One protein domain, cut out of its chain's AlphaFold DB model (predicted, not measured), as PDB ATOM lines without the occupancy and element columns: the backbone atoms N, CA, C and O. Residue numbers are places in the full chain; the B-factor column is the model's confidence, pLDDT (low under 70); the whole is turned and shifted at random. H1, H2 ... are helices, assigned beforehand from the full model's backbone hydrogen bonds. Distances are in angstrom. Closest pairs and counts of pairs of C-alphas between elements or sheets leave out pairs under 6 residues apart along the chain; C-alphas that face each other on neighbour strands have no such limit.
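AT A GLANCE: This is residues 28 to 115 of the 118 residues of an uncharacterized protein of Duganella sacchari (UniProt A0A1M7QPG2). The two longest helices, H2 and H5, are side by side and run the same way, and the other helices are set around this pair. H1 and H3 lie on opposite sides of H5, H6 packs slantwise on the later parts of both long helices, and the short H4 sits by the beginning of H2. A long link without a named element, residues 67 to 79, leads back from H3 to H4. The printed part has 88 residues with six named helices, H1 to H6 in order along the chain, and no named strand: the class is all helix. It is compact, with a radius of gyration of the C-alphas of 12.0 A, and rounded, with spans of 29 by 29 by 23 A.

IN THESE COORDINATES: H1, residues 28 to 35, begins at C-alpha 28 at (155.234, 266.459, 251.299) and is 10.6 A long. H2, residues 40 to 53, measures 20.3 A from C-alpha 40 at (168.354, 274.247, 242.920). H3, residues 56 to 66, is 14.7 A long. H4, residues 80 to 83, has four residues and measures 5.0 A. H5, residues 88 to 101, is 20.3 A long. H6, residues 105 to 115, is 15.6 A long and ends at C-alpha 115 at (165.851, 255.779, 235.839).

HOW THE PARTS SIT: H5 is the hub, touching H1, H2, H3 and H6. H1 touches it at a steep tilt of 50 degrees, opposite ways, with the C-alphas of Pro 28 and Glu 92 closest at 5.0 A. H2 touches H5 with residues 47 to 53 alone, at a shallow tilt of 23 degrees, the same way; the closest C-alphas are those of Leu 50 and Ala 95, 6.2 A apart. H3 and H5 only just touch, with 3 pairs of C-alphas within 8 A, the closest being Ile 66 and Gln 90 at 7.2 A. H6 touches residues 95 to 99 of H5, closest at the C-alphas of Glu 99 and Val 105, 5.9 A, and residues 49 to 53 of H2, closest at those of Gln 49 and Ile 109, 7.0 A. H4 touches H2, with the C-alphas of Gln 41 and Pro 80 4.6 A apart. H1 and H3 are apart. Every O i to N i+4 pair is within hydrogen-bond range in H1, H2 and H3, against 9 of 10 in H5 and 6 of 7 in H6; H4 is too short for such a pair.

THE WHOLE: The two C-alphas farthest apart, those of Gly 64 and Gly 115, are 33.4 A from each other. The printed part has no cut. The link from H3 to H4 is long; the other four are tight. Mean pLDDT of the printed part is 74.4, and it is under 70 at residues 28 to 33, 64 to 67, 102 to 104 and 106 to 115.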
ATOM      1  N   PRO A  28     154.942 265.131 250.781       60.59
ATOM      2  CA  PRO A  28     155.234 266.459 251.299       60.59
ATOM      3  C   PRO A  28     156.403 266.576 252.305       60.59
ATOM      4  O   PRO A  28     157.303 267.412 252.168       60.59
ATOM      5  N   GLN A  29     156.476 265.654 253.267       62.94
ATOM      6  CA  GLN A  29     157.537 265.618 254.284       62.94
ATOM      7  C   GLN A  29     158.868 265.121 253.694       62.94
ATOM      8  O   GLN A  29     159.952 265.582 254.074       62.94
ATOM      9  N   THR A  30     158.793 264.216 252.717       68.06
ATOM     10  CA  THR A  30     159.954 263.707 251.976       68.06
ATOM     11  C   THR A  30     160.558 264.788 251.078       68.06
ATOM     12  O   THR A  30     161.776 264.945 251.072       68.06
ATOM     13  N   ILE A  31     159.736 265.582 250.381       68.19
ATOM     14  CA  ILE A  31     160.178 266.699 249.533       68.19
ATOM     15  C   ILE A  31     160.899 267.752 250.367       68.19
ATOM     16  O   ILE A  31     161.987 268.156 249.985       68.19
ATOM     17  N   SER A  32     160.356 268.149 251.521       66.75
ATOM     18  CA  SER A  32     161.018 269.102 252.428       66.75
ATOM     19  C   SER A  32     162.424 268.640 252.834       66.75
ATOM     20  O   SER A  32     163.377 269.418 252.839       66.75
ATOM     21  N   SER A  33     162.560 267.346 253.127       68.38
ATOM     22  CA  SER A  33     163.834 266.723 253.503       68.38
ATOM     23  C   SER A  33     164.798 266.609 252.315       68.38
ATOM     24  O   SER A  33     166.007 266.782 252.477       68.38
ATOM     25  N   LEU A  34     164.269 266.326 251.120       71.19
ATOM     26  CA  LEU A  34     165.031 266.249 249.875       71.19
ATOM     27  C   LEU A  34     165.503 267.630 249.430       71.19
ATOM     28  O   LEU A  34     166.691 267.789 249.211       71.19
ATOM     29  N   LEU A  35     164.626 268.634 249.401       72.75
ATOM     30  CA  LEU A  35     164.917 270.039 249.095       72.75
ATOM     31  C   LEU A  35     166.072 270.589 249.924       72.75
ATOM     32  O   LEU A  35     166.963 271.233 249.383       72.75
ATOM     33  N   LEU A  36     166.093 270.291 251.226       72.44
ATOM     34  CA  LEU A  36     167.167 270.725 252.121       72.44
ATOM     35  C   LEU A  36     168.537 270.132 251.740       72.44
ATOM     36  O   LEU A  36     169.577 270.683 252.098       72.44
ATOM     37  N   ARG A  37     168.540 268.998 251.034       72.69
ATOM     38  CA  ARG A  37     169.731 268.276 250.569       72.69
ATOM     39  C   ARG A  37     169.956 268.392 249.052       72.69
ATOM     40  O   ARG A  37     171.004 267.961 248.579       72.69
ATOM     41  N   SER A  38     168.996 268.934 248.310       71.25
ATOM     42  CA  SER A  38     168.967 268.969 246.851       71.25
ATOM     43  C   SER A  38     169.446 270.305 246.314       71.25
ATOM     44  O   SER A  38     169.165 271.366 246.866       71.25
ATOM     45  N   ASP A  39     170.138 270.251 245.182       83.38
ATOM     46  CA  ASP A  39     170.551 271.450 244.467       83.38
ATOM     47  C   ASP A  39     169.348 272.153 243.805       83.38
ATOM     48  O   ASP A  39     168.368 271.492 243.430       83.38
ATOM     49  N   PRO A  40     169.430 273.476 243.553       79.75
ATOM     50  CA  PRO A  40     168.354 274.247 242.920       79.75
ATOM     51  C   PRO A  40     167.914 273.666 241.566       79.75
ATOM     52  O   PRO A  40     166.744 273.722 241.201       79.75
ATOM     53  N   GLN A  41     168.850 273.043 240.844       83.69
ATOM     54  CA  GLN A  41     168.580 272.351 239.585       83.69
ATOM     55  C   GLN A  41     167.669 271.131 239.767       83.69
ATOM     56  O   GLN A  41     166.723 270.955 239.008       83.69
ATOM     57  N   GLN A  42     167.920 270.303 240.784       81.94
ATOM     58  CA  GLN A  42     167.117 269.105 241.056       81.94
ATOM     59  C   GLN A  42     165.709 269.481 241.509       81.94
ATOM     60  O   GLN A  42     164.727 268.845 241.129       81.94
ATOM     61  N   CYS A  43     165.626 270.547 242.304       81.50
ATOM     62  CA  CYS A  43     164.369 271.122 242.738       81.50
ATOM     63  C   CYS A  43     163.531 271.596 241.540       81.50
ATOM     64  O   CYS A  43     162.368 271.215 241.415       81.50
ATOM     65  N   ALA A  44     164.135 272.347 240.613       85.88
ATOM     66  CA  ALA A  44     163.456 272.784 239.397       85.88
ATOM     67  C   ALA A  44     162.981 271.608 238.546       85.88
ATOM     68  O   ALA A  44     161.857 271.634 238.057       85.88
ATOM     69  N   ASP A  45     163.802 270.573 238.376       85.06
ATOM     70  CA  ASP A  45     163.446 269.405 237.567       85.06
ATOM     71  C   ASP A  45     162.234 268.651 238.138       85.06
ATOM     72  O   ASP A  45     161.285 268.349 237.411       85.06
ATOM     73  N   LEU A  46     162.217 268.443 239.460       81.31
ATOM     74  CA  LEU A  46     161.079 267.861 240.177       81.31
ATOM     75  C   LEU A  46     159.811 268.695 240.002       81.31
ATOM     76  O   LEU A  46     158.759 268.155 239.660       81.31
ATOM     77  N   ILE A  47     159.906 270.008 240.220       83.12
ATOM     78  CA  ILE A  47     158.754 270.903 240.099       83.12
ATOM     79  C   ILE A  47     158.252 270.915 238.653       83.12
ATOM     80  O   ILE A  47     157.059 270.754 238.432       83.12
ATOM     81  N   ASN A  48     159.135 271.012 237.660       86.12
ATOM     82  CA  ASN A  48     158.754 270.953 236.247       86.12
ATOM     83  C   ASN A  48     158.052 269.638 235.894       86.12
ATOM     84  O   ASN A  48     157.045 269.660 235.192       86.12
ATOM     85  N   GLN A  49     158.517 268.500 236.410       81.06
ATOM     86  CA  GLN A  49     157.836 267.219 236.209       81.06
ATOM     87  C   GLN A  49     156.454 267.179 236.855       81.06
ATOM     88  O   GLN A  49     155.520 266.668 236.240       81.06
ATOM     89  N   LEU A  50     156.291 267.733 238.059       80.62
ATOM     90  CA  LEU A  50     154.970 267.861 238.674       80.62
ATOM     91  C   LEU A  50     154.066 268.731 237.801       80.62
ATOM     92  O   LEU A  50     152.981 268.296 237.433       80.62
ATOM     93  N   LEU A  51     154.545 269.906 237.388       80.44
ATOM     94  CA  LEU A  51     153.778 270.851 236.581       80.44
ATOM     95  C   LEU A  51     153.384 270.284 235.208       80.44
ATOM     96  O   LEU A  51     152.280 270.546 234.749       80.44
ATOM     97  N   VAL A  52     154.235 269.473 234.571       78.62
ATOM     98  CA  VAL A  52     153.911 268.781 233.306       78.62
ATOM     99  C   VAL A  52     152.760 267.787 233.474       78.62
ATOM    100  O   VAL A  52     152.002 267.555 232.534       78.62
ATOM    101  N   ASN A  53     152.613 267.203 234.661       76.69
ATOM    102  CA  ASN A  53     151.513 266.291 234.955       76.69
ATOM    103  C   ASN A  53     150.293 266.985 235.582       76.69
ATOM    104  O   ASN A  53     149.280 266.325 235.831       76.69
ATOM    105  N   VAL A  54     150.377 268.295 235.827       76.00
ATOM    106  CA  VAL A  54     149.277 269.137 236.291       76.00
ATOM    107  C   VAL A  54     148.580 269.750 235.076       76.00
ATOM    108  O   VAL A  54     149.210 270.255 234.149       76.00
ATOM    109  N   SER A  55     147.249 269.719 235.076       72.38
ATOM    110  CA  SER A  55     146.449 270.298 233.997       72.38
ATOM    111  C   SER A  55     146.655 271.822 233.882       72.38
ATOM    112  O   SER A  55     146.770 272.501 234.904       72.38
ATOM    113  N   PRO A  56     146.608 272.408 232.669       73.00
ATOM    114  CA  PRO A  56     146.782 273.854 232.450       73.00
ATOM    115  C   PRO A  56     145.813 274.748 233.243       73.00
ATOM    116  O   PRO A  56     146.173 275.859 233.637       73.00
ATOM    117  N   GLU A  57     144.612 274.260 233.561       76.75
ATOM    118  CA  GLU A  57     143.650 274.976 234.416       76.75
ATOM    119  C   GLU A  57     144.139 275.120 235.870       76.75
ATOM    120  O   GLU A  57     143.978 276.163 236.508       76.75
ATOM    121  N   MET A  58     144.802 274.086 236.386       74.94
ATOM    122  CA  MET A  58     145.377 274.075 237.733       74.94
ATOM    123  C   MET A  58     146.670 274.881 237.770       74.94
ATOM    124  O   MET A  58     146.884 275.628 238.713       74.94
ATOM    125  N   LEU A  59     147.479 274.830 236.709       78.56
ATOM    126  CA  LEU A  59     148.635 275.717 236.552       78.56
ATOM    127  C   LEU A  59     148.230 277.191 236.590       78.56
ATOM    128  O   LEU A  59     148.903 277.982 237.235       78.56
ATOM    129  N   THR A  60     147.098 277.546 235.979       77.62
ATOM    130  CA  THR A  60     146.535 278.906 236.056       77.62
ATOM    131  C   THR A  60     146.085 279.255 237.479       77.62
ATOM    132  O   THR A  60     146.295 280.374 237.945       77.62
ATOM    133  N   SER A  61     145.503 278.288 238.193       76.69
ATOM    134  CA  SER A  61     145.078 278.456 239.591       76.69
ATOM    135  C   SER A  61     146.275 278.650 240.531       76.69
ATOM    136  O   SER A  61     146.265 279.557 241.359       76.69
ATOM    137  N   LEU A  62     147.332 277.856 240.337       75.00
ATOM    138  CA  LEU A  62     148.611 277.953 241.042       75.00
ATOM    139  C   LEU A  62     149.359 279.238 240.667       75.00
ATOM    140  O   LEU A  62     149.985 279.858 241.519       75.00
ATOM    141  N   ALA A  63     149.267 279.681 239.411       76.00
ATOM    142  CA  ALA A  63     149.895 280.920 238.971       76.00
ATOM    143  C   ALA A  63     149.293 282.153 239.667       76.00
ATOM    144  O   ALA A  63     149.993 283.121 239.967       76.00
ATOM    145  N   GLY A  64     147.997 282.095 239.990       68.19
ATOM    146  CA  GLY A  64     147.318 283.120 240.781       68.19
ATOM    147  C   GLY A  64     147.697 283.132 242.268       68.19
ATOM    148  O   GLY A  64     147.614 284.190 242.891       68.19
ATOM    149  N   SER A  65     148.107 281.995 242.843       67.38
ATOM    150  CA  SER A  65     148.432 281.868 244.275       67.38
ATOM    151  C   SER A  65     149.928 281.956 244.587       67.38
ATOM    152  O   SER A  65     150.313 282.549 245.595       67.38
ATOM    153  N   ILE A  66     150.774 281.379 243.737       68.06
ATOM    154  CA  ILE A  66     152.209 281.182 243.974       68.06
ATOM    155  C   ILE A  66     153.042 282.165 243.100       68.06
ATOM    156  O   ILE A  66     154.189 282.464 243.428       68.06
ATOM    157  N   GLY A  67     152.473 282.724 242.018       69.56
ATOM    158  CA  GLY A  67     153.151 283.618 241.062       69.56
ATOM    159  C   GLY A  67     153.251 283.044 239.643       69.56
ATOM    160  O   GLY A  67     152.879 281.910 239.393       69.56
ATOM    161  N   ASP A  68     153.740 283.811 238.671       73.31
ATOM    162  CA  ASP A  68     153.844 283.306 237.296       73.31
ATOM    163  C   ASP A  68     155.091 282.413 237.124       73.31
ATOM    164  O   ASP A  68     156.226 282.892 237.187       73.31
ATOM    165  N   PHE A  69     154.885 281.106 236.931       76.69
ATOM    166  CA  PHE A  69     155.939 280.151 236.536       76.69
ATOM    167  C   PHE A  69     155.851 279.810 235.056       76.69
ATOM    168  O   PHE A  69     156.260 278.720 234.665       76.69
ATOM    169  N   THR A  70     155.247 280.657 234.227       76.88
ATOM    170  CA  THR A  70     155.126 280.371 232.803       76.88
ATOM    171  C   THR A  70     156.254 281.031 232.017       76.88
ATOM    172  O   THR A  70     156.679 282.153 232.277       76.88
ATOM    173  N   ASP A  71     156.802 280.292 231.058       76.31
ATOM    174  CA  ASP A  71     157.756 280.828 230.089       76.31
ATOM    175  C   ASP A  71     157.065 281.842 229.151       76.31
ATOM    176  O   ASP A  71     155.838 281.916 229.088       76.31
ATOM    177  N   ALA A  72     157.835 282.581 228.348       71.94
ATOM    178  CA  ALA A  72     157.325 283.461 227.289       71.94
ATOM    179  C   ALA A  72     156.328 282.778 226.321       71.94
ATOM    180  O   ALA A  72     155.566 283.460 225.636       71.94
ATOM    181  N   GLN A  73     156.332 281.444 226.254       71.44
ATOM    182  CA  GLN A  73     155.388 280.632 225.481       71.44
ATOM    183  C   GLN A  73     154.125 280.202 226.255       71.44
ATOM    184  O   GLN A  73     153.322 279.443 225.714       71.44
ATOM    185  N   GLY A  74     153.942 280.639 227.504       71.06
ATOM    186  CA  GLY A  74     152.815 280.256 228.364       71.06
ATOM    187  C   GLY A  74     152.895 278.819 228.892       71.06
ATOM    188  O   GLY A  74     151.890 278.261 229.323       71.06
ATOM    189  N   GLN A  75     154.074 278.195 228.824       75.31
ATOM    190  CA  GLN A  75     154.297 276.832 229.306       75.31
ATOM    191  C   GLN A  75     154.809 276.860 230.748       75.31
ATOM    192  O   GLN A  75     155.689 277.671 231.037       75.31
ATOM    193  N   PRO A  76     154.324 275.977 231.636       76.56
ATOM    194  CA  PRO A  76     154.818 275.896 233.003       76.56
ATOM    195  C   PRO A  76     156.304 275.525 233.009       76.56
ATOM    196  O   PRO A  76     156.696 274.440 232.577       76.56
ATOM    197  N   ARG A  77     157.138 276.441 233.483       84.19
ATOM    198  CA  ARG A  77     158.578 276.275 233.585       84.19
ATOM    199  C   ARG A  77     159.124 277.017 234.795       84.19
ATOM    200  O   ARG A  77     159.213 278.240 234.822       84.19
ATOM    201  N   VAL A  78     159.601 276.248 235.758       85.88
ATOM    202  CA  VAL A  78     160.349 276.742 236.908       85.88
ATOM    203  C   VAL A  78     161.840 276.632 236.602       85.88
ATOM    204  O   VAL A  78     162.350 275.563 236.262       85.88
ATOM    205  N   THR A  79     162.557 277.749 236.698       86.44
ATOM    206  CA  THR A  79     164.024 277.772 236.598       86.44
ATOM    207  C   THR A  79     164.677 277.320 237.910       86.44
ATOM    208  O   THR A  79     164.056 277.440 238.963       86.44
ATOM    209  N   PRO A  80     165.938 276.847 237.900       84.00
ATOM    210  CA  PRO A  80     166.689 276.545 239.127       84.00
ATOM    211  C   PRO A  80     166.703 277.696 240.135       84.00
ATOM    212  O   PRO A  80     166.550 277.467 241.332       84.00
ATOM    213  N   GLU A  81     166.837 278.938 239.665       83.69
ATOM    214  CA  GLU A  81     166.802 280.108 240.543       83.69
ATOM    215  C   GLU A  81     165.423 280.304 241.177       83.69
ATOM    216  O   GLU A  81     165.345 280.578 242.367       83.69
ATOM    217  N   GLN A  82     164.336 280.103 240.425       83.06
ATOM    218  CA  GLN A  82     162.977 280.148 240.977       83.06
ATOM    219  C   GLN A  82     162.720 278.987 241.936       83.06
ATOM    220  O   GLN A  82     162.177 279.204 243.009       83.06
ATOM    221  N   ALA A  83     163.144 277.772 241.594       83.31
ATOM    222  CA  ALA A  83     162.966 276.585 242.421       83.31
ATOM    223  C   ALA A  83     163.615 276.733 243.801       83.31
ATOM    224  O   ALA A  83     162.993 276.411 244.807       83.31
ATOM    225  N   GLY A  84     164.822 277.306 243.859       79.19
ATOM    226  CA  GLY A  84     165.487 277.627 245.125       79.19
ATOM    227  C   GLY A  84     164.779 278.704 245.959       79.19
ATOM    228  O   GLY A  84     165.094 278.856 247.136       79.19
ATOM    229  N   GLN A  85     163.836 279.442 245.367       80.31
ATOM    230  CA  GLN A  85     163.022 280.465 246.029       80.31
ATOM    231  C   GLN A  85     161.596 279.986 246.328       80.31
ATOM    232  O   GLN A  85     160.881 280.653 247.077       80.31
ATOM    233  N   ILE A  86     161.170 278.853 245.760       77.75
ATOM    234  CA  ILE A  86     159.856 278.276 246.030       77.75
ATOM    235  C   ILE A  86     159.924 277.567 247.392       77.75
ATOM    236  O   ILE A  86     160.700 276.623 247.561       77.75
ATOM    237  N   PRO A  87     159.131 277.993 248.389       76.62
ATOM    238  CA  PRO A  87     159.069 277.319 249.672       76.62
ATOM    239  C   PRO A  87     158.561 275.877 249.516       76.62
ATOM    240  O   PRO A  87     157.674 275.620 248.697       76.62
ATOM    241  N   PRO A  88     159.043 274.944 250.358       72.88
ATOM    242  CA  PRO A  88     158.627 273.543 250.329       72.88
ATOM    243  C   PRO A  88     157.104 273.386 250.339       72.88
ATOM    244  O   PRO A  88     156.577 272.699 249.475       72.88
ATOM    245  N   ALA A  89     156.397 274.144 251.185       75.81
ATOM    246  CA  ALA A  89     154.935 274.130 251.272       75.81
ATOM    247  C   ALA A  89     154.218 274.377 249.929       75.81
ATOM    248  O   ALA A  89     153.132 273.851 249.705       75.81
ATOM    249  N   GLN A  90     154.815 275.151 249.017       79.38
ATOM    250  CA  GLN A  90     154.245 275.388 247.686       79.38
ATOM    251  C   GLN A  90     154.529 274.230 246.731       79.38
ATOM    252  O   GLN A  90     153.651 273.851 245.961       79.38
ATOM    253  N   VAL A  91     155.706 273.603 246.813       78.69
ATOM    254  CA  VAL A  91     155.986 272.351 246.086       78.69
ATOM    255  C   VAL A  91     155.042 271.236 246.544       78.69
ATOM    256  O   VAL A  91     154.545 270.466 245.724       78.69
ATOM    257  N   GLU A  92     154.751 271.185 247.844       77.94
ATOM    258  CA  GLU A  92     153.779 270.272 248.447       77.94
ATOM    259  C   GLU A  92     152.364 270.509 247.903       77.94
ATOM    260  O   GLU A  92     151.691 269.552 247.521       77.94
ATOM    261  N   GLU A  93     151.931 271.769 247.802       78.44
ATOM    262  CA  GLU A  93     150.633 272.132 247.220       78.44
ATOM    263  C   GLU A  93     150.538 271.725 245.743       78.44
ATOM    264  O   GLU A  93     149.545 271.114 245.341       78.44
ATOM    265  N   ILE A  94     151.581 271.981 244.945       78.44
ATOM    266  CA  ILE A  94     151.650 271.566 243.533       78.44
ATOM    267  C   ILE A  94     151.556 270.039 243.421       78.44
ATOM    268  O   ILE A  94     150.810 269.521 242.588       78.44
ATOM    269  N   ALA A  95     152.267 269.306 244.279       76.38
ATOM    270  CA  ALA A  95     152.236 267.849 244.292       76.38
ATOM    271  C   ALA A  95     150.869 267.288 244.703       76.38
ATOM    272  O   ALA A  95     150.352 266.394 244.033       76.38
ATOM    273  N   ALA A  96     150.251 267.835 245.752       76.00
ATOM    274  CA  ALA A  96     148.909 267.450 246.185       76.00
ATOM    275  C   ALA A  96     147.857 267.749 245.104       76.00
ATOM    276  O   ALA A  96     146.921 266.981 244.892       76.00
ATOM    277  N   THR A  97     148.026 268.862 244.395       75.88
ATOM    278  CA  THR A  97     147.195 269.274 243.258       75.88
ATOM    279  C   THR A  97     147.338 268.293 242.089       75.88
ATOM    280  O   THR A  97     146.337 267.870 241.509       75.88
ATOM    281  N   ALA A  98     148.567 267.865 241.781       76.56
ATOM    282  CA  ALA A  98     148.841 266.846 240.773       76.56
ATOM    283  C   ALA A  98     148.206 265.493 241.140       76.56
ATOM    284  O   ALA A  98     147.535 264.886 240.306       76.56
ATOM    285  N   GLU A  99     148.377 265.037 242.384       74.81
ATOM    286  CA  GLU A  99     147.858 263.752 242.874       74.81
ATOM    287  C   GLU A  99     146.324 263.694 242.866       74.81
ATOM    288  O   GLU A  99     145.748 262.682 242.464       74.81
ATOM    289  N   GLN A 100     145.651 264.789 243.241       74.19
ATOM    290  CA  GLN A 100     144.187 264.880 243.197       74.19
ATOM    291  C   GLN A 100     143.616 264.652 241.791       74.19
ATOM    292  O   GLN A 100     142.516 264.114 241.656       74.19
ATOM    293  N   HIS A 101     144.340 265.073 240.753       71.44
ATOM    294  CA  HIS A 101     143.902 264.939 239.368       71.44
ATOM    295  C   HIS A 101     144.370 263.621 238.737       71.44
ATOM    296  O   HIS A 101     143.603 262.944 238.052       71.44
ATOM    297  N   HIS A 102     145.624 263.245 238.978       66.44
ATOM    298  CA  HIS A 102     146.244 262.022 238.486       66.44
ATOM    299  C   HIS A 102     146.717 261.174 239.674       66.44
ATOM    300  O   HIS A 102     147.881 261.266 240.078       66.44
ATOM    301  N   PRO A 103     145.841 260.328 240.246       68.56
ATOM    302  CA  PRO A 103     146.242 259.438 241.326       68.56
ATOM    303  C   PRO A 103     147.371 258.522 240.835       68.56
ATOM    304  O   PRO A 103     147.236 257.848 239.815       68.56
ATOM    305  N   GLY A 104     148.502 258.531 241.543       67.44
ATOM    306  CA  GLY A 104     149.714 257.799 241.157       67.44
ATOM    307  C   GLY A 104     150.723 258.593 240.318       67.44
ATOM    308  O   GLY A 104     151.795 258.072 240.030       67.44
ATOM    309  N   VAL A 105     150.457 259.861 239.976       70.75
ATOM    310  CA  VAL A 105     151.427 260.731 239.278       70.75
ATOM    311  C   VAL A 105     152.728 260.900 240.057       70.75
ATOM    312  O   VAL A 105     153.811 260.882 239.483       70.75
ATOM    313  N   VAL A 106     152.628 261.018 241.381       65.88
ATOM    314  CA  VAL A 106     153.780 261.154 242.277       65.88
ATOM    315  C   VAL A 106     154.638 259.890 242.216       65.88
ATOM    316  O   VAL A 106     155.857 259.969 242.090       65.88
ATOM    317  N   GLU A 107     153.997 258.724 242.222       65.75
ATOM    318  CA  GLU A 107     154.646 257.417 242.115       65.75
ATOM    319  C   GLU A 107     155.250 257.200 240.720       65.75
ATOM    320  O   GLU A 107     156.350 256.663 240.600       65.75
ATOM    321  N   GLN A 108     154.592 257.694 239.664       66.06
ATOM    322  CA  GLN A 108     155.092 257.682 238.286       66.06
ATOM    323  C   GLN A 108     156.336 258.570 238.122       66.06
ATOM    324  O   GLN A 108     157.305 258.168 237.482       66.06
ATOM    325  N   ILE A 109     156.345 259.764 238.721       68.69
ATOM    326  CA  ILE A 109     157.502 260.671 238.715       68.69
ATOM    327  C   ILE A 109     158.658 260.053 239.512       68.69
ATOM    328  O   ILE A 109     159.797 260.046 239.048       68.69
ATOM    329  N   GLN A 110     158.387 259.463 240.679       62.44
ATOM    330  CA  GLN A 110     159.404 258.756 241.469       62.44
ATOM    331  C   GLN A 110     159.991 257.553 240.721       62.44
ATOM    332  O   GLN A 110     161.205 257.362 240.699       62.44
ATOM    333  N   SER A 111     159.151 256.759 240.059       64.25
ATOM    334  CA  SER A 111     159.621 255.616 239.272       64.25
ATOM    335  C   SER A 111     160.350 256.036 237.992       64.25
ATOM    336  O   SER A 111     161.270 255.336 237.571       64.25
ATOM    337  N   HIS A 112     160.037 257.202 237.417       58.97
ATOM    338  CA  HIS A 112     160.769 257.741 236.270       58.97
ATOM    339  C   HIS A 112     162.109 258.389 236.664       58.97
ATOM    340  O   HIS A 112     163.108 258.189 235.974       58.97
ATOM    341  N   THR A 113     162.175 259.083 237.804       58.84
ATOM    342  CA  THR A 113     163.427 259.654 238.344       58.84
ATOM    343  C   THR A 113     164.402 258.581 238.844       58.84
ATOM    344  O   THR A 113     165.615 258.790 238.819       58.84
ATOM    345  N   LEU A 114     163.917 257.385 239.208       56.97
ATOM    346  CA  LEU A 114     164.772 256.231 239.521       56.97
ATOM    347  C   LEU A 114     165.487 255.644 238.285       56.97
ATOM    348  O   LEU A 114     166.406 254.839 238.431       56.97
ATOM    349  N   GLY A 115     165.125 256.083 237.074       50.66
ATOM    350  CA  GLY A 115     165.851 255.779 235.839       50.66
ATOM    351  C   GLY A 115     167.200 256.499 235.704       50.66
ATOM    352  O   GLY A 115     167.926 256.229 234.751       50.66
TER     353      GLY A 115